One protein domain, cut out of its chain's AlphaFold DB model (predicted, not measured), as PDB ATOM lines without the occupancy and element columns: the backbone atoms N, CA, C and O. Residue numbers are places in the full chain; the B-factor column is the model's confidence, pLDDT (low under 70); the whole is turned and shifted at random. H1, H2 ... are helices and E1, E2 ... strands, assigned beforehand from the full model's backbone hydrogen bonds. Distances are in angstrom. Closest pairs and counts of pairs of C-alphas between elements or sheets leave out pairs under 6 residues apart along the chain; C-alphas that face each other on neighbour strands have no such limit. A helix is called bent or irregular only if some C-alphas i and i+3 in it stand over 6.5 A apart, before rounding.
ATOM      1  N   GLN A   2      13.340 -61.326  12.657       58.94
ATOM      2  CA  GLN A   2      14.368 -61.315  13.714       58.94
ATOM      3  C   GLN A   2      15.664 -60.567  13.324       58.94
ATOM      4  O   GLN A   2      16.074 -59.660  14.037       58.94
ATOM      5  N   THR A   3      16.202 -60.805  12.123       65.12
ATOM      6  CA  THR A   3      17.425 -60.140  11.617       65.12
ATOM      7  C   THR A   3      17.275 -58.623  11.408       65.12
ATOM      8  O   THR A   3      18.241 -57.880  11.529       65.12
ATOM      9  N   GLN A   4      16.062 -58.136  11.112       67.81
ATOM     10  CA  GLN A   4      15.786 -56.696  10.977       67.81
ATOM     11  C   GLN A   4      15.636 -56.023  12.344       67.81
ATOM     12  O   GLN A   4      16.092 -54.898  12.530       67.81
ATOM     13  N   LEU A   5      15.027 -56.715  13.308       71.31
ATOM     14  CA  LEU A   5      14.855 -56.215  14.669       71.31
ATOM     15  C   LEU A   5      16.195 -56.117  15.405       71.31
ATOM     16  O   LEU A   5      16.467 -55.095  16.027       71.31
ATOM     17  N   GLU A   6      17.061 -57.118  15.249       69.81
ATOM     18  CA  GLU A   6      18.431 -57.086  15.771       69.81
ATOM     19  C   GLU A   6      19.268 -55.977  15.110       69.81
ATOM     20  O   GLU A   6      20.039 -55.315  15.796       69.81
ATOM     21  N   SER A   7      19.068 -55.678  13.815       79.19
ATOM     22  CA  SER A   7      19.761 -54.550  13.164       79.19
ATOM     23  C   SER A   7      19.292 -53.166  13.631       79.19
ATOM     24  O   SER A   7      20.064 -52.214  13.575       79.19
ATOM     25  N   LEU A   8      18.031 -53.043  14.065       84.38
ATOM     26  CA  LEU A   8      17.432 -51.768  14.476       84.38
ATOM     27  C   LEU A   8      17.628 -51.477  15.966       84.38
ATOM     28  O   LEU A   8      17.765 -50.318  16.344       84.38
ATOM     29  N   PHE A   9      17.608 -52.516  16.801       83.75
ATOM     30  CA  PHE A   9      17.572 -52.385  18.259       83.75
ATOM     31  C   PHE A   9      18.709 -53.126  18.974       83.75
ATOM     32  O   PHE A   9      18.842 -52.986  20.184       83.75
ATOM     33  N   GLY A  10      19.518 -53.926  18.271       85.62
ATOM     34  CA  GLY A  10      20.588 -54.712  18.888       85.62
ATOM     35  C   GLY A  10      20.088 -55.583  20.043       85.62
ATOM     36  O   GLY A  10      18.988 -56.138  19.995       85.62
ATOM     37  N   ASN A  11      20.889 -55.671  21.106       86.12
ATOM     38  CA  ASN A  11      20.514 -56.384  22.331       86.12
ATOM     39  C   ASN A  11      19.507 -55.607  23.198       86.12
ATOM     40  O   ASN A  11      18.817 -56.219  24.014       86.12
ATOM     41  N   ASP A  12      19.345 -54.298  22.977       89.75
ATOM     42  CA  ASP A  12      18.450 -53.445  23.771       89.75
ATOM     43  C   ASP A  12      16.982 -53.870  23.631       89.75
ATOM     44  O   ASP A  12      16.153 -53.572  24.493       89.75
ATOM     45  N   ILE A  13      16.637 -54.615  22.577       90.62
ATOM     46  CA  ILE A  13      15.294 -55.165  22.364       90.62
ATOM     47  C   ILE A  13      14.839 -56.098  23.500       90.62
ATOM     48  O   ILE A  13      13.642 -56.185  23.792       90.62
ATOM     49  N   TYR A  14      15.784 -56.769  24.165       90.06
ATOM     50  CA  TYR A  14      15.518 -57.675  25.283       90.06
ATOM     51  C   TYR A  14      15.444 -56.943  26.633       90.06
ATOM     52  O   TYR A  14      14.893 -57.483  27.590       90.06
ATOM     53  N   GLU A  15      15.933 -55.703  26.709       91.62
ATOM     54  CA  GLU A  15      15.935 -54.886  27.932       91.62
ATOM     55  C   GLU A  15      14.860 -53.784  27.910       91.62
ATOM     56  O   GLU A  15      14.342 -53.375  28.954       91.62
ATOM     57  N   THR A  16      14.462 -53.337  26.716       92.88
ATOM     58  CA  THR A  16      13.476 -52.272  26.515       92.88
ATOM     59  C   THR A  16      12.086 -52.723  26.950       92.88
ATOM     60  O   THR A  16      11.513 -53.653  26.386       92.88
ATOM     61  N   ILE A  17      11.506 -52.032  27.936       95.00
ATOM     62  CA  ILE A  17      10.183 -52.359  28.491       95.00
ATOM     63  C   ILE A  17       9.077 -51.614  27.743       95.00
ATOM     64  O   ILE A  17       9.032 -50.382  27.742       95.00
ATOM     65  N   VAL A  18       8.096 -52.355  27.226       95.19
ATOM     66  CA  VAL A  18       6.895 -51.772  26.616       95.19
ATOM     67  C   VAL A  18       5.899 -51.393  27.712       95.19
ATOM     68  O   VAL A  18       5.331 -52.238  28.404       95.19
ATOM     69  N   ARG A  19       5.690 -50.087  27.903       94.06
ATOM     70  CA  ARG A  19       4.769 -49.553  28.926       94.06
ATOM     71  C   ARG A  19       3.371 -49.275  28.398       94.06
ATOM     72  O   ARG A  19       2.417 -49.333  29.178       94.06
ATOM     73  N   THR A  20       3.269 -48.954  27.115       95.00
ATOM     74  CA  THR A  20       2.029 -48.586  26.440       95.00
ATOM     75  C   THR A  20       2.078 -49.026  24.985       95.00
ATOM     76  O   THR A  20       3.160 -49.068  24.403       95.00
ATOM     77  N   ALA A  21       0.919 -49.320  24.401       96.75
ATOM     78  CA  ALA A  21       0.776 -49.522  22.963       96.75
ATOM     79  C   ALA A  21      -0.507 -48.858  22.467       96.75
ATOM     80  O   ALA A  21      -1.529 -48.884  23.154       96.75
ATOM     81  N   GLU A  22      -0.448 -48.269  21.280       96.62
ATOM     82  CA  GLU A  22      -1.606 -47.677  20.618       96.62
ATOM     83  C   GLU A  22      -2.093 -48.641  19.534       96.62
ATOM     84  O   GLU A  22      -1.328 -49.057  18.665       96.62
ATOM     85  N   VAL A  23      -3.369 -49.007  19.600       97.06
ATOM     86  CA  VAL A  23      -4.045 -49.837  18.598       97.06
ATOM     87  C   VAL A  23      -5.213 -49.039  18.066       97.06
ATOM     88  O   VAL A  23      -5.913 -48.386  18.837       97.06
ATOM     89  N   ASN A  24      -5.427 -49.051  16.757       96.25
ATOM     90  CA  ASN A  24      -6.454 -48.213  16.169       96.25
ATOM     91  C   ASN A  24      -7.086 -48.817  14.917       96.25
ATOM     92  O   ASN A  24      -6.488 -49.644  14.232       96.25
ATOM     93  N   ALA A  25      -8.286 -48.332  14.615       96.38
ATOM     94  CA  ALA A  25      -8.954 -48.486  13.335       96.38
ATOM     95  C   ALA A  25      -9.179 -47.101  12.716       96.38
ATOM     96  O   ALA A  25      -9.462 -46.129  13.421       96.38
ATOM     97  N   THR A  26      -9.050 -47.005  11.393       97.00
ATOM     98  CA  THR A  26      -9.486 -45.824  10.634       97.00
ATOM     99  C   THR A  26     -10.630 -46.240   9.737       97.00
ATOM    100  O   THR A  26     -10.439 -47.103   8.885       97.00
ATOM    101  N   ALA A  27     -11.793 -45.635   9.934       96.56
ATOM    102  CA  ALA A  27     -12.946 -45.849   9.079       96.56
ATOM    103  C   ALA A  27     -13.059 -44.701   8.077       96.56
ATOM    104  O   ALA A  27     -13.047 -43.532   8.471       96.56
ATOM    105  N   GLU A  28     -13.170 -45.038   6.794       97.06
ATOM    106  CA  GLU A  28     -13.588 -44.093   5.761       97.06
ATOM    107  C   GLU A  28     -15.117 -44.046   5.740       97.06
ATOM    108  O   GLU A  28     -15.777 -45.063   5.532       97.06
ATOM    109  N   LEU A  29     -15.662 -42.869   6.026       96.75
ATOM    110  CA  LEU A  29     -17.090 -42.596   6.028       96.75
ATOM    111  C   LEU A  29     -17.575 -42.336   4.602       96.75
ATOM    112  O   LEU A  29     -16.857 -41.780   3.771       96.75
ATOM    113  N   SER A  30     -18.845 -42.635   4.349       95.25
ATOM    114  CA  SER A  30     -19.506 -42.458   3.057       95.25
ATOM    115  C   SER A  30     -19.538 -40.998   2.597       95.25
ATOM    116  O   SER A  30     -19.798 -40.724   1.429       95.25
ATOM    117  N   ASN A  31     -19.379 -40.050   3.525       92.75
ATOM    118  CA  ASN A  31     -19.307 -38.621   3.247       92.75
ATOM    119  C   ASN A  31     -18.492 -37.902   4.335       92.75
ATOM    120  O   ASN A  31     -18.661 -38.178   5.523       92.75
ATOM    121  N   VAL A  32     -17.662 -36.931   3.937       91.94
ATOM    122  CA  VAL A  32     -16.874 -36.082   4.847       91.94
ATOM    123  C   VAL A  32     -17.721 -35.365   5.903       91.94
ATOM    124  O   VAL A  32     -17.286 -35.203   7.041       91.94
ATOM    125  N   THR A  33     -18.964 -35.005   5.581       91.75
ATOM    126  CA  THR A  33     -19.859 -34.299   6.509       91.75
ATOM    127  C   THR A  33     -20.325 -35.160   7.681       91.75
ATOM    128  O   THR A  33     -20.840 -34.623   8.661       91.75
ATOM    129  N   LYS A  34     -20.131 -36.484   7.622       95.69
ATOM    130  CA  LYS A  34     -20.568 -37.404   8.675       95.69
ATOM    131  C   LYS A  34     -19.587 -37.535   9.838       95.69
ATOM    132  O   LYS A  34     -19.980 -38.055  10.878       95.69
ATOM    133  N   THR A  35     -18.353 -37.037   9.728       95.56
ATOM    134  CA  THR A  35     -17.363 -37.188  10.809       95.56
ATOM    135  C   THR A  35     -17.797 -36.475  12.089       95.56
ATOM    136  O   THR A  35     -17.765 -37.065  13.168       95.56
ATOM    137  N   ALA A  36     -18.276 -35.234  11.978       94.44
ATOM    138  CA  ALA A  36     -18.753 -34.455  13.122       94.44
ATOM    139  C   ALA A  36     -19.961 -35.098  13.845       94.44
ATOM    140  O   ALA A  36     -19.869 -35.318  15.058       94.44
ATOM    141  N   PRO A  37     -21.071 -35.466  13.168       96.50
ATOM    142  CA  PRO A  37     -22.187 -36.130  13.842       96.50
ATOM    143  C   PRO A  37     -21.822 -37.530  14.360       96.50
ATOM    144  O   PRO A  37     -22.341 -37.940  15.396       96.50
ATOM    145  N   MET A  38     -20.881 -38.240  13.723       97.75
ATOM    146  CA  MET A  38     -20.350 -39.511  14.232       97.75
ATOM    147  C   MET A  38     -19.606 -39.328  15.563       97.75
ATOM    148  O   MET A  38     -19.822 -40.081  16.512       97.75
ATOM    149  N   LEU A  39     -18.768 -38.292  15.677       97.44
ATOM    150  CA  LEU A  39     -18.128 -37.939  16.946       97.44
ATOM    151  C   LEU A  39     -19.166 -37.523  17.995       97.44
ATOM    152  O   LEU A  39     -19.052 -37.921  19.152       97.44
ATOM    153  N   LYS A  40     -20.222 -36.799  17.606       96.50
ATOM    154  CA  LYS A  40     -21.331 -36.436  18.506       96.50
ATOM    155  C   LYS A  40     -22.084 -37.668  19.030       96.50
ATOM    156  O   LYS A  40     -22.364 -37.742  20.228       96.50
ATOM    157  N   LEU A  41     -22.334 -38.667  18.179       96.88
ATOM    158  CA  LEU A  41     -22.891 -39.964  18.581       96.88
ATOM    159  C   LEU A  41     -21.989 -40.671  19.599       96.88
ATOM    160  O   LEU A  41     -22.449 -41.050  20.674       96.88
ATOM    161  N   LEU A  42     -20.697 -40.804  19.293       96.06
ATOM    162  CA  LEU A  42     -19.735 -41.477  20.169       96.06
ATOM    163  C   LEU A  42     -19.568 -40.762  21.516       96.06
ATOM    164  O   LEU A  42     -19.503 -41.419  22.554       96.06
ATOM    165  N   ALA A  43     -19.549 -39.425  21.519       95.12
ATOM    166  CA  ALA A  43     -19.559 -38.638  22.748       95.12
ATOM    167  C   ALA A  43     -20.806 -38.943  23.584       95.12
ATOM    168  O   ALA A  43     -20.696 -39.139  24.791       95.12
ATOM    169  N   THR A  44     -21.973 -39.036  22.939       93.81
ATOM    170  CA  THR A  44     -23.239 -39.330  23.619       93.81
ATOM    171  C   THR A  44     -23.202 -40.712  24.270       93.81
ATOM    172  O   THR A  44     -23.456 -40.816  25.464       93.81
ATOM    173  N   ILE A  45     -22.772 -41.748  23.539       92.19
ATOM    174  CA  ILE A  45     -22.633 -43.121  24.062       92.19
ATOM    175  C   ILE A  45     -21.720 -43.158  25.299       92.19
ATOM    176  O   ILE A  45     -22.064 -43.747  26.324       92.19
ATOM    177  N   LEU A  46     -20.553 -42.511  25.228       90.69
ATOM    178  CA  LEU A  46     -19.591 -42.512  26.331       90.69
ATOM    179  C   LEU A  46     -20.095 -41.728  27.556       90.69
ATOM    180  O   LEU A  46     -19.862 -42.151  28.690       90.69
ATOM    181  N   LEU A  47     -20.792 -40.607  27.341       88.94
ATOM    182  CA  LEU A  47     -21.386 -39.806  28.416       88.94
ATOM    183  C   LEU A  47     -22.540 -40.534  29.105       88.94
ATOM    184  O   LEU A  47     -22.633 -40.465  30.328       88.94
ATOM    185  N   THR A  48     -23.362 -41.284  28.365       83.19
ATOM    186  CA  THR A  48     -24.378 -42.178  28.947       83.19
ATOM    187  C   THR A  48     -23.730 -43.206  29.877       83.19
ATOM    188  O   THR A  48     -24.238 -43.507  30.957       83.19
ATOM    189  N   LYS A  49     -22.515 -43.652  29.543       77.69
ATOM    190  CA  LYS A  49     -21.699 -44.506  30.407       77.69
ATOM    191  C   LYS A  49     -20.919 -43.730  31.492       77.69
ATOM    192  O   LYS A  49     -20.047 -44.298  32.162       77.69
ATOM    193  N   GLY A  50     -21.260 -42.466  31.736       80.31
ATOM    194  CA  GLY A  50     -20.666 -41.586  32.749       80.31
ATOM    195  C   GLY A  50     -19.149 -41.481  32.664       80.31
ATOM    196  O   GLY A  50     -18.492 -41.198  33.666       80.31
ATOM    197  N   GLU A  51     -18.582 -41.746  31.486       86.62
ATOM    198  CA  GLU A  51     -17.163 -41.554  31.251       86.62
ATOM    199  C   GLU A  51     -16.874 -40.057  31.180       86.62
ATOM    200  O   GLU A  51     -17.594 -39.279  30.548       86.62
ATOM    201  N   LYS A  52     -15.774 -39.638  31.803       89.94
ATOM    202  CA  LYS A  52     -15.308 -38.258  31.687       89.94
ATOM    203  C   LYS A  52     -14.622 -38.057  30.337       89.94
ATOM    204  O   LYS A  52     -13.607 -38.699  30.048       89.94
ATOM    205  N   LEU A  53     -15.144 -37.118  29.549       93.81
ATOM    206  CA  LEU A  53     -14.607 -36.754  28.240       93.81
ATOM    207  C   LEU A  53     -13.780 -35.463  28.299       93.81
ATOM    208  O   LEU A  53     -14.155 -34.492  28.952       93.81
ATOM    209  N   PHE A  54     -12.673 -35.447  27.563       95.69
ATOM    210  CA  PHE A  54     -11.926 -34.257  27.170       95.69
ATOM    211  C   PHE A  54     -12.210 -34.016  25.689       95.69
ATOM    212  O   PHE A  54     -11.859 -34.847  24.851       95.69
ATOM    213  N   ILE A  55     -12.878 -32.909  25.378       95.06
ATOM    214  CA  ILE A  55     -13.374 -32.616  24.032       95.06
ATOM    215  C   ILE A  55     -12.597 -31.433  23.457       95.06
ATOM    216  O   ILE A  55     -12.482 -30.395  24.107       95.06
ATOM    217  N   CYS A  56     -12.090 -31.588  22.233       94.81
ATOM    218  CA  CYS A  56     -11.696 -30.465  21.388       94.81
ATOM    219  C   CYS A  56     -12.841 -30.188  20.416       94.81
ATOM    220  O   CYS A  56     -13.275 -31.095  19.698       94.81
ATOM    221  N   ALA A  57     -13.331 -28.955  20.409       94.06
ATOM    222  CA  ALA A  57     -14.432 -28.544  19.557       94.06
ATOM    223  C   ALA A  57     -14.232 -27.114  19.063       94.06
ATOM    224  O   ALA A  57     -13.632 -26.282  19.747       94.06
ATOM    225  N   THR A  58     -14.790 -26.834  17.893       92.12
ATOM    226  CA  THR A  58     -14.961 -25.480  17.370       92.12
ATOM    227  C   THR A  58     -16.424 -25.065  17.447       92.12
ATOM    228  O   THR A  58     -17.325 -25.889  17.621       92.12
ATOM    229  N   GLY A  59     -16.673 -23.759  17.394       90.69
ATOM    230  CA  GLY A  59     -18.033 -23.242  17.326       90.69
ATOM    231  C   GLY A  59     -18.627 -23.479  15.942       90.69
ATOM    232  O   GLY A  59     -17.993 -23.156  14.941       90.69
ATOM    233  N   GLU A  60     -19.846 -24.006  15.890       88.56
ATOM    234  CA  GLU A  60     -20.610 -24.112  14.646       88.56
ATOM    235  C   GLU A  60     -21.757 -23.107  14.632       88.56
ATOM    236  O   GLU A  60     -22.282 -22.707  15.680       88.56
ATOM    237  N   LYS A  61     -22.153 -22.691  13.431       87.25
ATOM    238  CA  LYS A  61     -23.206 -21.705  13.234       87.25
ATOM    239  C   LYS A  61     -24.222 -22.223  12.224       87.25
ATOM    240  O   LYS A  61     -24.059 -22.068  11.021       87.25
ATOM    241  N   THR A  62     -25.280 -22.811  12.761       85.56
ATOM    242  CA  THR A  62     -26.364 -23.458  12.026       85.56
ATOM    243  C   THR A  62     -27.694 -22.837  12.429       85.56
ATOM    244  O   THR A  62     -28.010 -22.757  13.618       85.56
ATOM    245  N   GLY A  63     -28.496 -22.455  11.438       85.69
ATOM    246  CA  GLY A  63     -29.839 -21.918  11.626       85.69
ATOM    247  C   GLY A  63     -29.951 -20.424  11.354       85.69
ATOM    248  O   GLY A  63     -29.073 -19.638  11.719       85.69
ATOM    249  N   LYS A  64     -31.071 -20.022  10.745       85.75
ATOM    250  CA  LYS A  64     -31.328 -18.636  10.318       85.75
ATOM    251  C   LYS A  64     -31.301 -17.666  11.491       85.75
ATOM    252  O   LYS A  64     -30.816 -16.544  11.362       85.75
ATOM    253  N   ARG A  65     -31.741 -18.108  12.675       85.25
ATOM    254  CA  ARG A  65     -31.667 -17.291  13.898       85.25
ATOM    255  C   ARG A  65     -30.232 -16.912  14.277       85.25
ATOM    256  O   ARG A  65     -30.012 -15.852  14.853       85.25
ATOM    257  N   TYR A  66     -29.262 -17.768  13.952       88.06
ATOM    258  CA  TYR A  66     -27.857 -17.493  14.219       88.06
ATOM    259  C   TYR A  66     -27.228 -16.642  13.115       88.06
ATOM    260  O   TYR A  66     -26.355 -15.840  13.422       88.06
ATOM    261  N   GLU A  67     -27.688 -16.717  11.863       86.38
ATOM    262  CA  GLU A  67     -27.243 -15.813  10.782       86.38
ATOM    263  C   GLU A  67     -27.433 -14.332  11.144       86.38
ATOM    264  O   GLU A  67     -26.573 -13.509  10.835       86.38
ATOM    265  N   ALA A  68     -28.500 -14.011  11.884       86.25
ATOM    266  CA  ALA A  68     -28.822 -12.655  12.333       86.25
ATOM    267  C   ALA A  68     -27.852 -12.072  13.383       86.25
ATOM    268  O   ALA A  68     -27.857 -10.863  13.622       86.25
ATOM    269  N   VAL A  69     -27.014 -12.895  14.020       88.38
ATOM    270  CA  VAL A  69     -26.056 -12.457  15.049       88.38
ATOM    271  C   VAL A  69     -24.626 -12.685  14.582       88.38
ATOM    272  O   VAL A  69     -24.327 -13.685  13.945       88.38
ATOM    273  N   LYS A  70     -23.697 -11.772  14.882       86.00
ATOM    274  CA  LYS A  70     -22.333 -11.847  14.322       86.00
ATOM    275  C   LYS A  70     -21.454 -12.909  14.988       86.00
ATOM    276  O   LYS A  70     -20.764 -13.636  14.284       86.00
ATOM    277  N   CYS A  71     -21.498 -13.009  16.316       87.50
ATOM    278  CA  CYS A  71     -20.472 -13.720  17.091       87.50
ATOM    279  C   CYS A  71     -20.953 -14.999  17.795       87.50
ATOM    280  O   CYS A  71     -20.122 -15.782  18.242       87.50
ATOM    281  N   LEU A  72     -22.266 -15.214  17.937       89.69
ATOM    282  CA  LEU A  72     -22.779 -16.367  18.683       89.69
ATOM    283  C   LEU A  72     -22.822 -17.625  17.815       89.69
ATOM    284  O   LEU A  72     -23.330 -17.607  16.692       89.69
ATOM    285  N   CYS A  73     -22.326 -18.719  18.387       88.94
ATOM    286  CA  CYS A  73     -22.402 -20.056  17.812       88.94
ATOM    287  C   CYS A  73     -23.722 -20.730  18.208       88.94
ATOM    288  O   CYS A  73     -24.268 -20.475  19.284       88.94
ATOM    289  N   SER A  74     -24.227 -21.604  17.340       87.44
ATOM    290  CA  SER A  74     -25.426 -22.405  17.595       87.44
ATOM    291  C   SER A  74     -25.156 -23.688  18.361       87.44
ATOM    292  O   SER A  74     -26.093 -24.302  18.863       87.44
ATOM    293  N   GLY A  75     -23.895 -24.109  18.396       87.94
ATOM    294  CA  GLY A  75     -23.486 -25.384  18.951       87.94
ATOM    295  C   GLY A  75     -21.975 -25.557  18.922       87.94
ATOM    296  O   GLY A  75     -21.215 -24.603  18.728       87.94
ATOM    297  N   GLN A  76     -21.568 -26.803  19.122       91.25
ATOM    298  CA  GLN A  76     -20.181 -27.237  19.141       91.25
ATOM    299  C   GLN A  76     -19.990 -28.317  18.082       91.25
ATOM    300  O   GLN A  76     -20.653 -29.355  18.125       91.25
ATOM    301  N   GLN A  77     -19.024 -28.104  17.196       91.81
ATOM    302  CA  GLN A  77     -18.536 -29.123  16.283       91.81
ATOM    303  C   GLN A  77     -17.376 -29.864  16.952       91.81
ATOM    304  O   GLN A  77     -16.282 -29.322  17.104       91.81
ATOM    305  N   ILE A  78     -17.624 -31.104  17.375       94.50
ATOM    306  CA  ILE A  78     -16.607 -31.956  18.004       94.50
ATOM    307  C   ILE A  78     -15.591 -32.405  16.950       94.50
ATOM    308  O   ILE A  78     -15.963 -32.945  15.910       94.50
ATOM    309  N   GLU A  79     -14.307 -32.225  17.251       93.94
ATOM    310  CA  GLU A  79     -13.188 -32.595  16.371       93.94
ATOM    311  C   GLU A  79     -12.386 -33.766  16.932       93.94
ATOM    312  O   GLU A  79     -11.862 -34.599  16.190       93.94
ATOM    313  N   SER A  80     -12.296 -33.837  18.260       96.81
ATOM    314  CA  SER A  80     -11.731 -34.985  18.951       96.81
ATOM    315  C   SER A  80     -12.320 -35.167  20.342       96.81
ATOM    316  O   SER A  80     -12.730 -34.218  21.014       96.81
ATOM    317  N   ILE A  81     -12.331 -36.422  20.770       97.31
ATOM    318  CA  ILE A  81     -12.732 -36.889  22.086       97.31
ATOM    319  C   ILE A  81     -11.569 -37.703  22.624       97.31
ATOM    320  O   ILE A  81     -11.054 -38.605  21.961       97.31
ATOM    321  N   LYS A  82     -11.172 -37.415  23.854       96.12
ATOM    322  CA  LYS A  82     -10.235 -38.232  24.608       96.12
ATOM    323  C   LYS A  82     -10.854 -38.578  25.943       96.12
ATOM    324  O   LYS A  82     -11.455 -37.725  26.586       96.12
ATOM    325  N   THR A  83     -10.672 -39.806  26.394       92.88
ATOM    326  CA  THR A  83     -11.075 -40.196  27.742       92.88
ATOM    327  C   THR A  83      -9.885 -40.160  28.691       92.88
ATOM    328  O   THR A  83      -8.711 -40.200  28.293       92.88
ATOM    329  N   ALA A  84     -10.187 -40.082  29.987       87.19
ATOM    330  CA  ALA A  84      -9.243 -40.551  30.990       87.19
ATOM    331  C   ALA A  84      -8.991 -42.063  30.802       87.19
ATOM    332  O   ALA A  84      -9.382 -42.681  29.812       87.19
ATOM    333  N   GLN A  85      -8.312 -42.689  31.755       83.31
ATOM    334  CA  GLN A  85      -8.339 -44.146  31.803       83.31
ATOM    335  C   GLN A  85      -9.801 -44.594  31.966       83.31
ATOM    336  O   GLN A  85     -10.456 -44.157  32.909       83.31
ATOM    337  N   LEU A  86     -10.311 -45.394  31.020       80.19
ATOM    338  CA  LEU A  86     -11.695 -45.876  31.046       80.19
ATOM    339  C   LEU A  86     -11.936 -46.744  32.283       80.19
ATOM    340  O   LEU A  86     -10.981 -47.249  32.885       80.19
ATOM    341  N   SER A  87     -13.206 -46.981  32.624       72.50
ATOM    342  CA  SER A  87     -13.587 -47.707  33.847       72.50
ATOM    343  C   SER A  87     -12.899 -49.071  34.024       72.50
ATOM    344  O   SER A  87     -12.650 -49.505  35.146       72.50
ATOM    345  N   ASN A  88     -12.515 -49.739  32.930       77.62
ATOM    346  CA  ASN A  88     -11.805 -51.019  32.981       77.62
ATOM    347  C   ASN A  88     -10.333 -50.906  33.432       77.62
ATOM    348  O   ASN A  88      -9.674 -51.923  33.642       77.62
ATOM    349  N   SER A  89      -9.793 -49.691  33.568       84.44
ATOM    350  CA  SER A  89      -8.394 -49.402  33.897       84.44
ATOM    351  C   SER A  89      -7.358 -50.013  32.946       84.44
ATOM    352  O   SER A  89      -6.186 -50.143  33.298       84.44
ATOM    353  N   ARG A  90      -7.757 -50.404  31.730       90.19
ATOM    354  CA  ARG A  90      -6.877 -51.051  30.742       90.19
ATOM    355  C   ARG A  90      -6.477 -50.094  29.636       90.19
ATOM    356  O   ARG A  90      -5.299 -50.078  29.280       90.19
ATOM    357  N   VAL A  91      -7.409 -49.261  29.176       93.94
ATOM    358  CA  VAL A  91      -7.218 -48.421  27.990       93.94
ATOM    359  C   VAL A  91      -7.663 -46.976  28.218       93.94
ATOM    360  O   VAL A  91      -8.521 -46.695  29.057       93.94
ATOM    361  N   LYS A  92      -7.072 -46.057  27.455       94.81
ATOM    362  CA  LYS A  92      -7.631 -44.727  27.173       94.81
ATOM    363  C   LYS A  92      -8.148 -44.730  25.743       94.81
ATOM    364  O   LYS A  92      -7.545 -45.380  24.892       94.81
ATOM    365  N   LEU A  93      -9.212 -43.987  25.480       95.75
ATOM    366  CA  LEU A  93      -9.801 -43.866  24.154       95.75
ATOM    367  C   LEU A  93      -9.479 -42.488  23.570       95.75
ATOM    368  O   LEU A  93      -9.631 -41.477  24.259       95.75
ATOM    369  N   LYS A  94      -9.047 -42.449  22.308       97.19
ATOM    370  CA  LYS A  94      -9.060 -41.250  21.466       97.19
ATOM    371  C   LYS A  94      -9.936 -41.514  20.241       97.19
ATOM    372  O   LYS A  94      -9.776 -42.525  19.563       97.19
ATOM    373  N   LEU A  95     -10.838 -40.588  19.953       97.81
ATOM    374  CA  LEU A  95     -11.686 -40.579  18.767       97.81
ATOM    375  C   LEU A  95     -11.515 -39.229  18.100       97.81
ATOM    376  O   LEU A  95     -11.622 -38.218  18.790       97.81
ATOM    377  N   TYR A  96     -11.241 -39.175  16.805       97.88
ATOM    378  CA  TYR A  96     -11.048 -37.880  16.163       97.88
ATOM    379  C   TYR A  96     -11.182 -37.933  14.645       97.88
ATOM    380  O   TYR A  96     -11.086 -38.994  14.021       97.88
ATOM    381  N   ASP A  97     -11.378 -36.750  14.071       97.06
ATOM    382  CA  ASP A  97     -11.353 -36.526  12.633       97.06
ATOM    383  C   ASP A  97      -9.909 -36.626  12.106       97.06
ATOM    384  O   ASP A  97      -9.095 -35.701  12.219       97.06
ATOM    385  N   LYS A  98      -9.568 -37.790  11.548       96.81
ATOM    386  CA  LYS A  98      -8.247 -38.054  10.969       96.81
ATOM    387  C   LYS A  98      -8.034 -37.282   9.678       96.81
ATOM    388  O   LYS A  98      -6.884 -36.965   9.369       96.81
ATOM    389  N   SER A  99      -9.107 -36.974   8.952       95.12
ATOM    390  CA  SER A  99      -9.018 -36.140   7.759       95.12
ATOM    391  C   SER A  99      -8.528 -34.758   8.140       95.12
ATOM    392  O   SER A  99      -7.533 -34.292   7.590       95.12
ATOM    393  N   LYS A 100      -9.123 -34.164   9.179       92.25
ATOM    394  CA  LYS A 100      -8.692 -32.873   9.713       92.25
ATOM    395  C   LYS A 100      -7.258 -32.906  10.252       92.25
ATOM    396  O   LYS A 100      -6.484 -32.015   9.925       92.25
ATOM    397  N   GLU A 101      -6.858 -33.950  10.989       93.75
ATOM    398  CA  GLU A 101      -5.463 -34.104  11.459       93.75
ATOM    399  C   GLU A 101      -4.450 -34.142  10.298       93.75
ATOM    400  O   GLU A 101      -3.322 -33.665  10.433       93.75
ATOM    401  N   LYS A 102      -4.829 -34.735   9.161       94.12
ATOM    402  CA  LYS A 102      -3.962 -34.897   7.986       94.12
ATOM    403  C   LYS A 102      -4.187 -33.858   6.887       94.12
ATOM    404  O   LYS A 102      -3.544 -33.965   5.849       94.12
ATOM    405  N   ASN A 103      -5.041 -32.859   7.114       93.75
ATOM    406  CA  ASN A 103      -5.457 -31.879   6.106       93.75
ATOM    407  C   ASN A 103      -6.022 -32.523   4.820       93.75
ATOM    408  O   ASN A 103      -5.801 -32.032   3.717       93.75
ATOM    409  N   ILE A 104      -6.744 -33.637   4.962       93.75
ATOM    410  CA  ILE A 104      -7.491 -34.294   3.885       93.75
ATOM    411  C   ILE A 104      -8.888 -33.669   3.849       93.75
ATOM    412  O   ILE A 104      -9.554 -33.590   4.878       93.75
ATOM    413  N   THR A 105      -9.335 -33.207   2.683       91.38
ATOM    414  CA  THR A 105     -10.579 -32.420   2.556       91.38
ATOM    415  C   THR A 105     -11.698 -33.140   1.810       91.38
ATOM    416  O   THR A 105     -12.846 -32.713   1.866       91.38
ATOM    417  N   ASP A 106     -11.377 -34.212   1.096       92.81
ATOM    418  CA  ASP A 106     -12.275 -34.940   0.195       92.81
ATOM    419  C   ASP A 106     -12.849 -36.231   0.806       92.81
ATOM    420  O   ASP A 106     -13.773 -36.820   0.250       92.81
ATOM    421  N   LYS A 107     -12.344 -36.654   1.970       93.06
ATOM    422  CA  LYS A 107     -12.756 -37.880   2.668       93.06
ATOM    423  C   LYS A 107     -13.140 -37.594   4.109       93.06
ATOM    424  O   LYS A 107     -12.495 -36.782   4.766       93.06
ATOM    425  N   GLY A 108     -14.123 -38.317   4.640       95.00
ATOM    426  CA  GLY A 108     -14.377 -38.377   6.083       95.00
ATOM    427  C   GLY A 108     -13.633 -39.553   6.693       95.00
ATOM    428  O   GLY A 108     -14.013 -40.687   6.443       95.00
ATOM    429  N   LEU A 109     -12.577 -39.316   7.468       97.31
ATOM    430  CA  LEU A 109     -11.807 -40.378   8.113       97.31
ATOM    431  C   LEU A 109     -11.974 -40.275   9.626       97.31
ATOM    432  O   LEU A 109     -11.471 -39.348  10.257       97.31
ATOM    433  N   LEU A 110     -12.633 -41.262  10.225       97.81
ATOM    434  CA  LEU A 110     -12.742 -41.385  11.674       97.81
ATOM    435  C   LEU A 110     -11.617 -42.285  12.196       97.81
ATOM    436  O   LEU A 110     -11.534 -43.452  11.810       97.81
ATOM    437  N   ARG A 111     -10.776 -41.783  13.109       97.94
ATOM    438  CA  ARG A 111      -9.832 -42.623  13.864       97.94
ATOM    439  C   ARG A 111     -10.456 -43.030  15.193       97.94
ATOM    440  O   ARG A 111     -10.901 -42.173  15.953       97.94
ATOM    441  N   ILE A 112     -10.412 -44.327  15.478       97.69
ATOM    442  CA  ILE A 112     -10.739 -44.921  16.775       97.69
ATOM    443  C   ILE A 112      -9.451 -45.525  17.323       97.69
ATOM    444  O   ILE A 112      -8.908 -46.443  16.720       97.69
ATOM    445  N   GLU A 113      -8.935 -44.998  18.430       97.69
ATOM    446  CA  GLU A 113      -7.635 -45.386  18.982       97.69
ATOM    447  C   GLU A 113      -7.730 -45.739  20.466       97.69
ATOM    448  O   GLU A 113      -8.218 -44.962  21.290       97.69
ATOM    449  N   PHE A 114      -7.226 -46.922  20.802       97.31
ATOM    450  CA  PHE A 114      -7.122 -47.446  22.154       97.31
ATOM    451  C   PHE A 114      -5.654 -47.420  22.567       97.31
ATOM    452  O   PHE A 114      -4.795 -48.036  21.937       97.31
ATOM    453  N   ILE A 115      -5.372 -46.723  23.662       97.31
ATOM    454  CA  ILE A 115      -4.037 -46.622  24.248       97.31
ATOM    455  C   ILE A 115      -3.997 -47.561  25.444       97.31
ATOM    456  O   ILE A 115      -4.529 -47.249  26.515       97.31
ATOM    457  N   TYR A 116      -3.384 -48.722  25.250       97.19
ATOM    458  CA  TYR A 116      -3.246 -49.751  26.266       97.19
ATOM    459  C   TYR A 116      -2.206 -49.348  27.299       97.19
ATOM    460  O   TYR A 116      -1.043 -49.133  26.982       97.19
ATOM    461  N   SER A 117      -2.617 -49.301  28.562       95.56
ATOM    462  CA  SER A 117      -1.700 -49.194  29.698       95.56
ATOM    463  C   SER A 117      -0.921 -50.495  29.910       95.56
ATOM    464  O   SER A 117      -1.305 -51.548  29.402       95.56
ATOM    465  N   SER A 118       0.096 -50.477  30.776       93.25
ATOM    466  CA  SER A 118       0.834 -51.696  31.144       93.25
ATOM    467  C   SER A 118      -0.078 -52.801  31.704       93.25
ATOM    468  O   SER A 118       0.172 -53.984  31.484       93.25
ATOM    469  N   ARG A 119      -1.176 -52.436  32.388       93.50
ATOM    470  CA  ARG A 119      -2.205 -53.396  32.826       93.50
ATOM    471  C   ARG A 119      -2.940 -54.008  31.635       93.50
ATOM    472  O   ARG A 119      -3.158 -55.214  31.620       93.50
ATOM    473  N   GLY A 120      -3.313 -53.185  30.658       95.69
ATOM    474  CA  GLY A 120      -3.939 -53.637  29.418       95.69
ATOM    475  C   GLY A 120      -3.039 -54.599  28.638       95.69
ATOM    476  O   GLY A 120      -3.486 -55.683  28.284       95.69
ATOM    477  N   LEU A 121      -1.756 -54.260  28.486       97.06
ATOM    478  CA  LEU A 121      -0.749 -55.114  27.843       97.06
ATOM    479  C   LEU A 121      -0.563 -56.458  28.564       97.06
ATOM    480  O   LEU A 121      -0.518 -57.510  27.929       97.06
ATOM    481  N   LYS A 122      -0.548 -56.448  29.905       95.69
ATOM    482  CA  LYS A 122      -0.499 -57.676  30.713       95.69
ATOM    483  C   LYS A 122      -1.723 -58.566  30.474       95.69
ATOM    484  O   LYS A 122      -1.578 -59.777  30.337       95.69
ATOM    485  N   VAL A 123      -2.918 -57.975  30.424       95.62
ATOM    486  CA  VAL A 123      -4.170 -58.696  30.129       95.62
ATOM    487  C   VAL A 123      -4.144 -59.276  28.712       95.62
ATOM    488  O   VAL A 123      -4.532 -60.427  28.521       95.62
ATOM    489  N   ALA A 124      -3.595 -58.524  27.757       96.75
ATOM    490  CA  ALA A 124      -3.386 -58.952  26.380       96.75
ATOM    491  C   ALA A 124      -2.177 -59.877  26.168       96.75
ATOM    492  O   ALA A 124      -1.886 -60.240  25.038       96.75
ATOM    493  N   ARG A 125      -1.480 -60.283  27.241       96.81
ATOM    494  CA  ARG A 125      -0.352 -61.231  27.202       96.81
ATOM    495  C   ARG A 125       0.708 -60.873  26.147       96.81
ATOM    496  O   ARG A 125       1.283 -61.752  25.512       96.81
ATOM    497  N   THR A 126       1.013 -59.585  25.995       96.38
ATOM    498  CA  THR A 126       1.953 -59.096  24.971       96.38
ATOM    499  C   THR A 126       3.424 -59.168  25.393       96.38
ATOM    500  O   THR A 126       4.267 -58.533  24.778       96.38
ATOM    501  N   GLY A 127       3.744 -59.850  26.493       94.38
ATOM    502  CA  GLY A 127       5.070 -59.773  27.107       94.38
ATOM    503  C   GLY A 127       5.383 -58.410  27.737       94.38
ATOM    504  O   GLY A 127       4.542 -57.508  27.790       94.38
ATOM    505  N   LYS A 128       6.594 -58.293  28.285       94.38
ATOM    506  CA  LYS A 128       7.098 -57.101  28.983       94.38
ATOM    507  C   LYS A 128       8.149 -56.364  28.153       94.38
ATOM    508  O   LYS A 128       8.208 -55.136  28.214       94.38
ATOM    509  N   THR A 129       8.982 -57.107  27.432       94.94
ATOM    510  CA  THR A 129      10.087 -56.567  26.629       94.94
ATOM    511  C   THR A 129       9.644 -56.275  25.199       94.94
ATOM    512  O   THR A 129       8.646 -56.825  24.724       94.94
ATOM    513  N   LEU A 130      10.388 -55.427  24.488       93.50
ATOM    514  CA  LEU A 130      10.134 -55.139  23.077       93.50
ATOM    515  C   LEU A 130      10.245 -56.414  22.222       93.50
ATOM    516  O   LEU A 130       9.421 -56.625  21.334       93.50
ATOM    517  N   ALA A 131      11.190 -57.304  22.543       92.69
ATOM    518  CA  ALA A 131      11.373 -58.582  21.854       92.69
ATOM    519  C   ALA A 131      10.152 -59.502  21.982       92.69
ATOM    520  O   ALA A 131       9.761 -60.163  21.021       92.69
ATOM    521  N   GLU A 132       9.541 -59.556  23.166       94.94
ATOM    522  CA  GLU A 132       8.317 -60.327  23.379       94.94
ATOM    523  C   GLU A 132       7.119 -59.669  22.693       94.94
ATOM    524  O   GLU A 132       6.364 -60.359  22.016       94.94
ATOM    525  N   PHE A 133       6.981 -58.346  22.815       95.69
ATOM    526  CA  PHE A 133       5.866 -57.589  22.247       95.69
ATOM    527  C   PHE A 133       5.773 -57.704  20.726       95.69
ATOM    528  O   PHE A 133       4.677 -57.830  20.184       95.69
ATOM    529  N   LEU A 134       6.916 -57.692  20.038       92.81
ATOM    530  CA  LEU A 134       6.980 -57.755  18.577       92.81
ATOM    531  C   LEU A 134       6.774 -59.167  18.008       92.81
ATOM    532  O   LEU A 134       6.812 -59.344  16.789       92.81
ATOM    533  N   LYS A 135       6.530 -60.178  18.852       93.56
ATOM    534  CA  LYS A 135       6.150 -61.510  18.373       93.56
ATOM    535  C   LYS A 135       4.778 -61.455  17.693       93.56
ATOM    536  O   LYS A 135       3.864 -60.822  18.231       93.56
ATOM    537  N   PRO A 136       4.583 -62.178  16.574       94.94
ATOM    538  CA  PRO A 136       3.288 -62.254  15.903       94.94
ATOM    539  C   PRO A 136       2.134 -62.602  16.853       94.94
ATOM    540  O   PRO A 136       1.120 -61.912  16.848       94.94
ATOM    541  N   ASP A 137       2.316 -63.587  17.737       96.62
ATOM    542  CA  ASP A 137       1.282 -64.005  18.695       96.62
ATOM    543  C   ASP A 137       0.904 -62.901  19.691       96.62
ATOM    544  O   ASP A 137      -0.266 -62.749  20.044       96.62
ATOM    545  N   SER A 138       1.874 -62.090  20.124       97.06
ATOM    546  CA  SER A 138       1.635 -60.955  21.019       97.06
ATOM    547  C   SER A 138       0.851 -59.845  20.320       97.06
ATOM    548  O   SER A 138      -0.098 -59.312  20.900       97.06
ATOM    549  N   ILE A 139       1.175 -59.551  19.059       96.19
ATOM    550  CA  ILE A 139       0.438 -58.580  18.236       96.19
ATOM    551  C   ILE A 139      -0.990 -59.077  17.969       96.19
ATOM    552  O   ILE A 139      -1.947 -58.330  18.164       96.19
ATOM    553  N   LEU A 140      -1.156 -60.345  17.580       96.56
ATOM    554  CA  LEU A 140      -2.470 -60.950  17.340       96.56
ATOM    555  C   LEU A 140      -3.331 -60.961  18.608       96.56
ATOM    556  O   LEU A 140      -4.522 -60.646  18.547       96.56
ATOM    557  N   SER A 141      -2.735 -61.253  19.769       97.50
ATOM    558  CA  SER A 141      -3.446 -61.188  21.047       97.50
ATOM    559  C   SER A 141      -3.898 -59.762  21.370       97.50
ATOM    560  O   SER A 141      -5.054 -59.554  21.745       97.50
ATOM    561  N   LEU A 142      -3.039 -58.764  21.147       97.50
ATOM    562  CA  LEU A 142      -3.392 -57.358  21.337       97.50
ATOM    563  C   LEU A 142      -4.531 -56.911  20.406       97.50
ATOM    564  O   LEU A 142      -5.451 -56.232  20.859       97.50
ATOM    565  N   LEU A 143      -4.519 -57.331  19.137       96.81
ATOM    566  CA  LEU A 143      -5.604 -57.049  18.191       96.81
ATOM    567  C   LEU A 143      -6.921 -57.725  18.595       96.81
ATOM    568  O   LEU A 143      -7.981 -57.117  18.464       96.81
ATOM    569  N   SER A 144      -6.877 -58.953  19.118       96.44
ATOM    570  CA  SER A 144      -8.067 -59.624  19.661       96.44
ATOM    571  C   SER A 144      -8.656 -58.843  20.842       96.44
ATOM    572  O   SER A 144      -9.867 -58.607  20.899       96.44
ATOM    573  N   TRP A 145      -7.799 -58.357  21.743       96.38
ATOM    574  CA  TRP A 145      -8.225 -57.518  22.862       96.38
ATOM    575  C   TRP A 145      -8.745 -56.151  22.431       96.38
ATOM    576  O   TRP A 145      -9.710 -55.684  23.027       96.38
ATOM    577  N   TYR A 146      -8.192 -55.546  21.378       96.56
ATOM    578  CA  TYR A 146      -8.737 -54.321  20.792       96.56
ATOM    579  C   TYR A 146     -10.196 -54.492  20.371       96.56
ATOM    580  O   TYR A 146     -11.043 -53.686  20.749       96.56
ATOM    581  N   ARG A 147     -10.521 -55.579  19.665       96.25
ATOM    582  CA  ARG A 147     -11.900 -55.865  19.231       96.25
ATOM    583  C   ARG A 147     -12.827 -56.126  20.409       96.25
ATOM    584  O   ARG A 147     -13.949 -55.622  20.439       96.25
ATOM    585  N   LYS A 148     -12.345 -56.891  21.391       95.00
ATOM    586  CA  LYS A 148     -13.086 -57.176  22.621       95.00
ATOM    587  C   LYS A 148     -13.384 -55.895  23.400       95.00
ATOM    588  O   LYS A 148     -14.527 -55.671  23.776       95.00
ATOM    589  N   ASP A 149     -12.389 -55.034  23.577       94.06
ATOM    590  CA  ASP A 149     -12.541 -53.786  24.318       94.06
ATOM    591  C   ASP A 149     -13.393 -52.774  23.558       94.06
ATOM    592  O   ASP A 149     -14.188 -52.072  24.174       94.06
ATOM    593  N   TYR A 150     -13.280 -52.722  22.229       94.62
ATOM    594  CA  TYR A 150     -14.181 -51.943  21.384       94.62
ATOM    595  C   TYR A 150     -15.635 -52.388  21.571       94.62
ATOM    596  O   TYR A 150     -16.514 -51.557  21.805       94.62
ATOM    597  N   LYS A 151     -15.889 -53.703  21.538       93.31
ATOM    598  CA  LYS A 151     -17.222 -54.252  21.780       93.31
ATOM    599  C   LYS A 151     -17.729 -53.882  23.177       93.31
ATOM    600  O   LYS A 151     -18.782 -53.267  23.282       93.31
ATOM    601  N   GLU A 152     -16.972 -54.200  24.223       89.31
ATOM    602  CA  GLU A 152     -17.385 -53.995  25.619       89.31
ATOM    603  C   GLU A 152     -17.593 -52.511  25.967       89.31
ATOM    604  O   GLU A 152     -18.526 -52.158  26.685       89.31
ATOM    605  N   LEU A 153     -16.717 -51.624  25.484       87.62
ATOM    606  CA  LEU A 153     -16.684 -50.223  25.921       87.62
ATOM    607  C   LEU A 153     -17.492 -49.272  25.037       87.62
ATOM    608  O   LEU A 153     -17.768 -48.159  25.481       87.62
ATOM    609  N   LEU A 154     -17.839 -49.666  23.809       89.12
ATOM    610  CA  LEU A 154     -18.633 -48.837  22.895       89.12
ATOM    611  C   LEU A 154     -19.912 -49.538  22.444       89.12
ATOM    612  O   LEU A 154     -20.989 -48.957  22.541       89.12
ATOM    613  N   ILE A 155     -19.821 -50.776  21.959       92.56
ATOM    614  CA  ILE A 155     -20.956 -51.434  21.294       92.56
ATOM    615  C   ILE A 155     -21.973 -51.962  22.289       92.56
ATOM    616  O   ILE A 155     -23.165 -51.722  22.121       92.56
ATOM    617  N   ASP A 156     -21.512 -52.611  23.350       89.25
ATOM    618  CA  ASP A 156     -22.394 -53.074  24.412       89.25
ATOM    619  C   ASP A 156     -23.037 -51.876  25.121       89.25
ATOM    620  O   ASP A 156     -24.225 -51.922  25.402       89.25
ATOM    621  N   CYS A 157     -22.316 -50.761  25.283       85.88
ATOM    622  CA  CYS A 157     -22.883 -49.519  25.822       85.88
ATOM    623  C   CYS A 157     -23.957 -48.907  24.905       85.88
ATOM    624  O   CYS A 157     -24.911 -48.308  25.384       85.88
ATOM    625  N   TYR A 158     -23.799 -49.033  23.587       92.12
ATOM    626  CA  TYR A 158     -24.776 -48.527  22.626       92.12
ATOM    627  C   TYR A 158     -26.054 -49.373  22.578       92.12
ATOM    628  O   TYR A 158     -27.142 -48.814  22.464       92.12
ATOM    629  N   TRP A 159     -25.935 -50.705  22.624       91.00
ATOM    630  CA  TRP A 159     -27.082 -51.614  22.500       91.00
ATOM    631  C   TRP A 159     -27.758 -51.938  23.824       91.00
ATOM    632  O   TRP A 159     -28.964 -52.166  23.824       91.00
ATOM    633  N   ASN A 160     -26.984 -51.986  24.906       83.50
ATOM    634  CA  ASN A 160     -27.429 -52.479  26.194       83.50
ATOM    635  C   ASN A 160     -27.263 -51.420  27.287       83.50
ATOM    636  O   ASN A 160     -26.450 -51.583  28.203       83.50
ATOM    637  N   ASN A 161     -27.966 -50.294  27.154       71.88
ATOM    638  CA  ASN A 161     -27.926 -49.277  28.195       71.88
ATOM    639  C   ASN A 161     -28.779 -49.742  29.385       71.88
ATOM    640  O   ASN A 161     -29.999 -49.842  29.263       71.88
ATOM    641  N   THR A 162     -28.121 -50.051  30.503       65.94
ATOM    642  CA  THR A 162     -28.758 -50.433  31.770       65.94
ATOM    643  C   THR A 162     -28.868 -49.230  32.694       65.94
ATOM    644  O   THR A 162     -27.943 -48.405  32.731       65.94
ATOM    645  N   ASP A 163     -29.926 -49.159  33.503       61.34
ATOM    646  CA  ASP A 163     -29.975 -48.166  34.573       61.34
ATOM    647  C   ASP A 163     -28.788 -48.393  35.528       61.34
ATOM    648  O   ASP A 163     -28.502 -49.495  35.994       61.34
ATOM    649  N   ARG A 164     -28.028 -47.329  35.784       60.19
ATOM    650  CA  ARG A 164     -26.881 -47.357  36.700       60.19
ATOM    651  C   ARG A 164     -27.305 -47.436  38.159       60.19
ATOM    652  O   ARG A 164     -26.450 -47.690  39.008       60.19
ATOM    653  N   TYR A 165     -28.566 -47.134  38.442       56.44
ATOM    654  CA  TYR A 165     -29.089 -46.983  39.789       56.44
ATOM    655  C   TYR A 165     -29.817 -48.230  40.296       56.44
ATOM    656  O   TYR A 165     -29.939 -48.370  41.512       56.44
ATOM    657  N   ASP A 166     -30.207 -49.159  39.419       55.69
ATOM    658  CA  ASP A 166     -30.844 -50.417  39.811       55.69
ATOM    659  C   ASP A 166     -30.160 -51.628  39.150       55.69
ATOM    660  O   ASP A 166     -30.237 -51.865  37.949       55.69
ATOM    661  N   LEU A 167     -29.454 -52.406  39.977       55.03
ATOM    662  CA  LEU A 167     -28.713 -53.604  39.564       55.03
ATOM    663  C   LEU A 167     -29.623 -54.793  39.208       55.03
ATOM    664  O   LEU A 167     -29.117 -55.789  38.691       55.03
ATOM    665  N   ASN A 168     -30.924 -54.708  39.508       57.47
ATOM    666  CA  ASN A 168     -31.925 -55.733  39.202       57.47
ATOM    667  C   ASN A 168     -32.910 -55.283  38.112       57.47
ATOM    668  O   ASN A 168     -33.925 -55.949  37.908       57.47
ATOM    669  N   ASP A 169     -32.631 -54.169  37.437       59.09
ATOM    670  CA  ASP A 169     -33.511 -53.641  36.405       59.09
ATOM    671  C   ASP A 169     -33.414 -54.467  35.113       59.09
ATOM    672  O   ASP A 169     -32.329 -54.767  34.608       59.09
TER     673      ASP A 169
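What this domain is: This is residues 2 to 169 of the 259 residues of an uncharacterized protein of Mediterraneibacter faecis (UniProt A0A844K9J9). A twisted sheet of five strands has two long helices, H2 and H7, over one face, about perpendicular to each other, while little H4 is on the other face, beside the strands. Beyond one end of the sheet H1 meets H6; at the other end E2 and E3, both bent, run out toward H3, and a tail, residues 160 to 169, follows H7. The printed part has 168 residues, with seven named helices and five named strands in the order H1 E1 H2 E2 H3 E3 E4 H4 E5 H5 H6 H7; the sheet runs E1 E5 E4 E3 E2, all antiparallel, and the class is mixed, helices and strands. The whole is loose, with a radius of gyration of the C-alphas of 19.9 A, and flat, spanning 67 by 49 by 26 A.

How they stand to each other: H1, residues 2 to 14, touches H6, residues 130 to 133, with residues 13 to 14 alone; the closest C-alphas are those of Ile 13 and Leu 130, 5.2 A. Edge strand E1, residues 21 to 29, pairs with E5, residues 108 to 116, through N 23 and O 114 at 2.9 A. H2, residues 32 to 48, is on the sheet at a height of 7.2 A, over E3, residues 75 to 85, and only just over E4, residues 91 to 97, where 3 of its C-alphas fall. E2, residues 53 to 60, bends by 55 degrees at residue 56 and pairs with E3 through N 54 and O 82, 2.8 A. H3, residues 64 to 67, is not on the sheet. E3 bends by 71 degrees at residue 79; E3 and E4 form a hairpin, with N 95 and O 81 at 2.8 A. H4, residues 98 to 102, is on the face opposite to H2. E4 and E5 pair through N 94 and O 113, 2.8 A. H5, residues 118 to 123, only grazes the sheet. H7, residues 136 to 159, is on the same face as H2, two layers with helices on one face of a sheet, at a height of 9.7 A over E1 and E5. It touches H2 with residues 154 to 158 alone, closest at the C-alphas of Ile 45 and Tyr 158, 6.0 A. Every O i to N i+4 pair is within hydrogen-bond range in H4 and H5, but 5 of 9 in H1, 11 of 13 in H2 and 18 of 20 in H7; H3 and H6 are too short for such a pair.

Where its parts are: H1 begins at C-alpha 2, (14.368, -61.315, 13.714). E1 is 25.6 A long, H2 26.0 A, E3 27.3 A and E5 25.7 A. H7, 32.8 A, ends at C-alpha 159, (-27.082, -51.614, 22.500). H1 is irregular, C-alphas 8 and 11 being 9.6 A apart; H2 and H7 only just are, at 6.7 A from C-alpha 33 to 36 and 6.6 A from 153 to 156.

The domain as a whole: The C-alphas farthest apart, those of Asn 11 and Ala 68, are 66.7 A apart. The printed part has no cut, and no link between named elements is long. Mean pLDDT of the printed part is 90.0; residues 2 to 4, 6 and 162 to 169 are under 70.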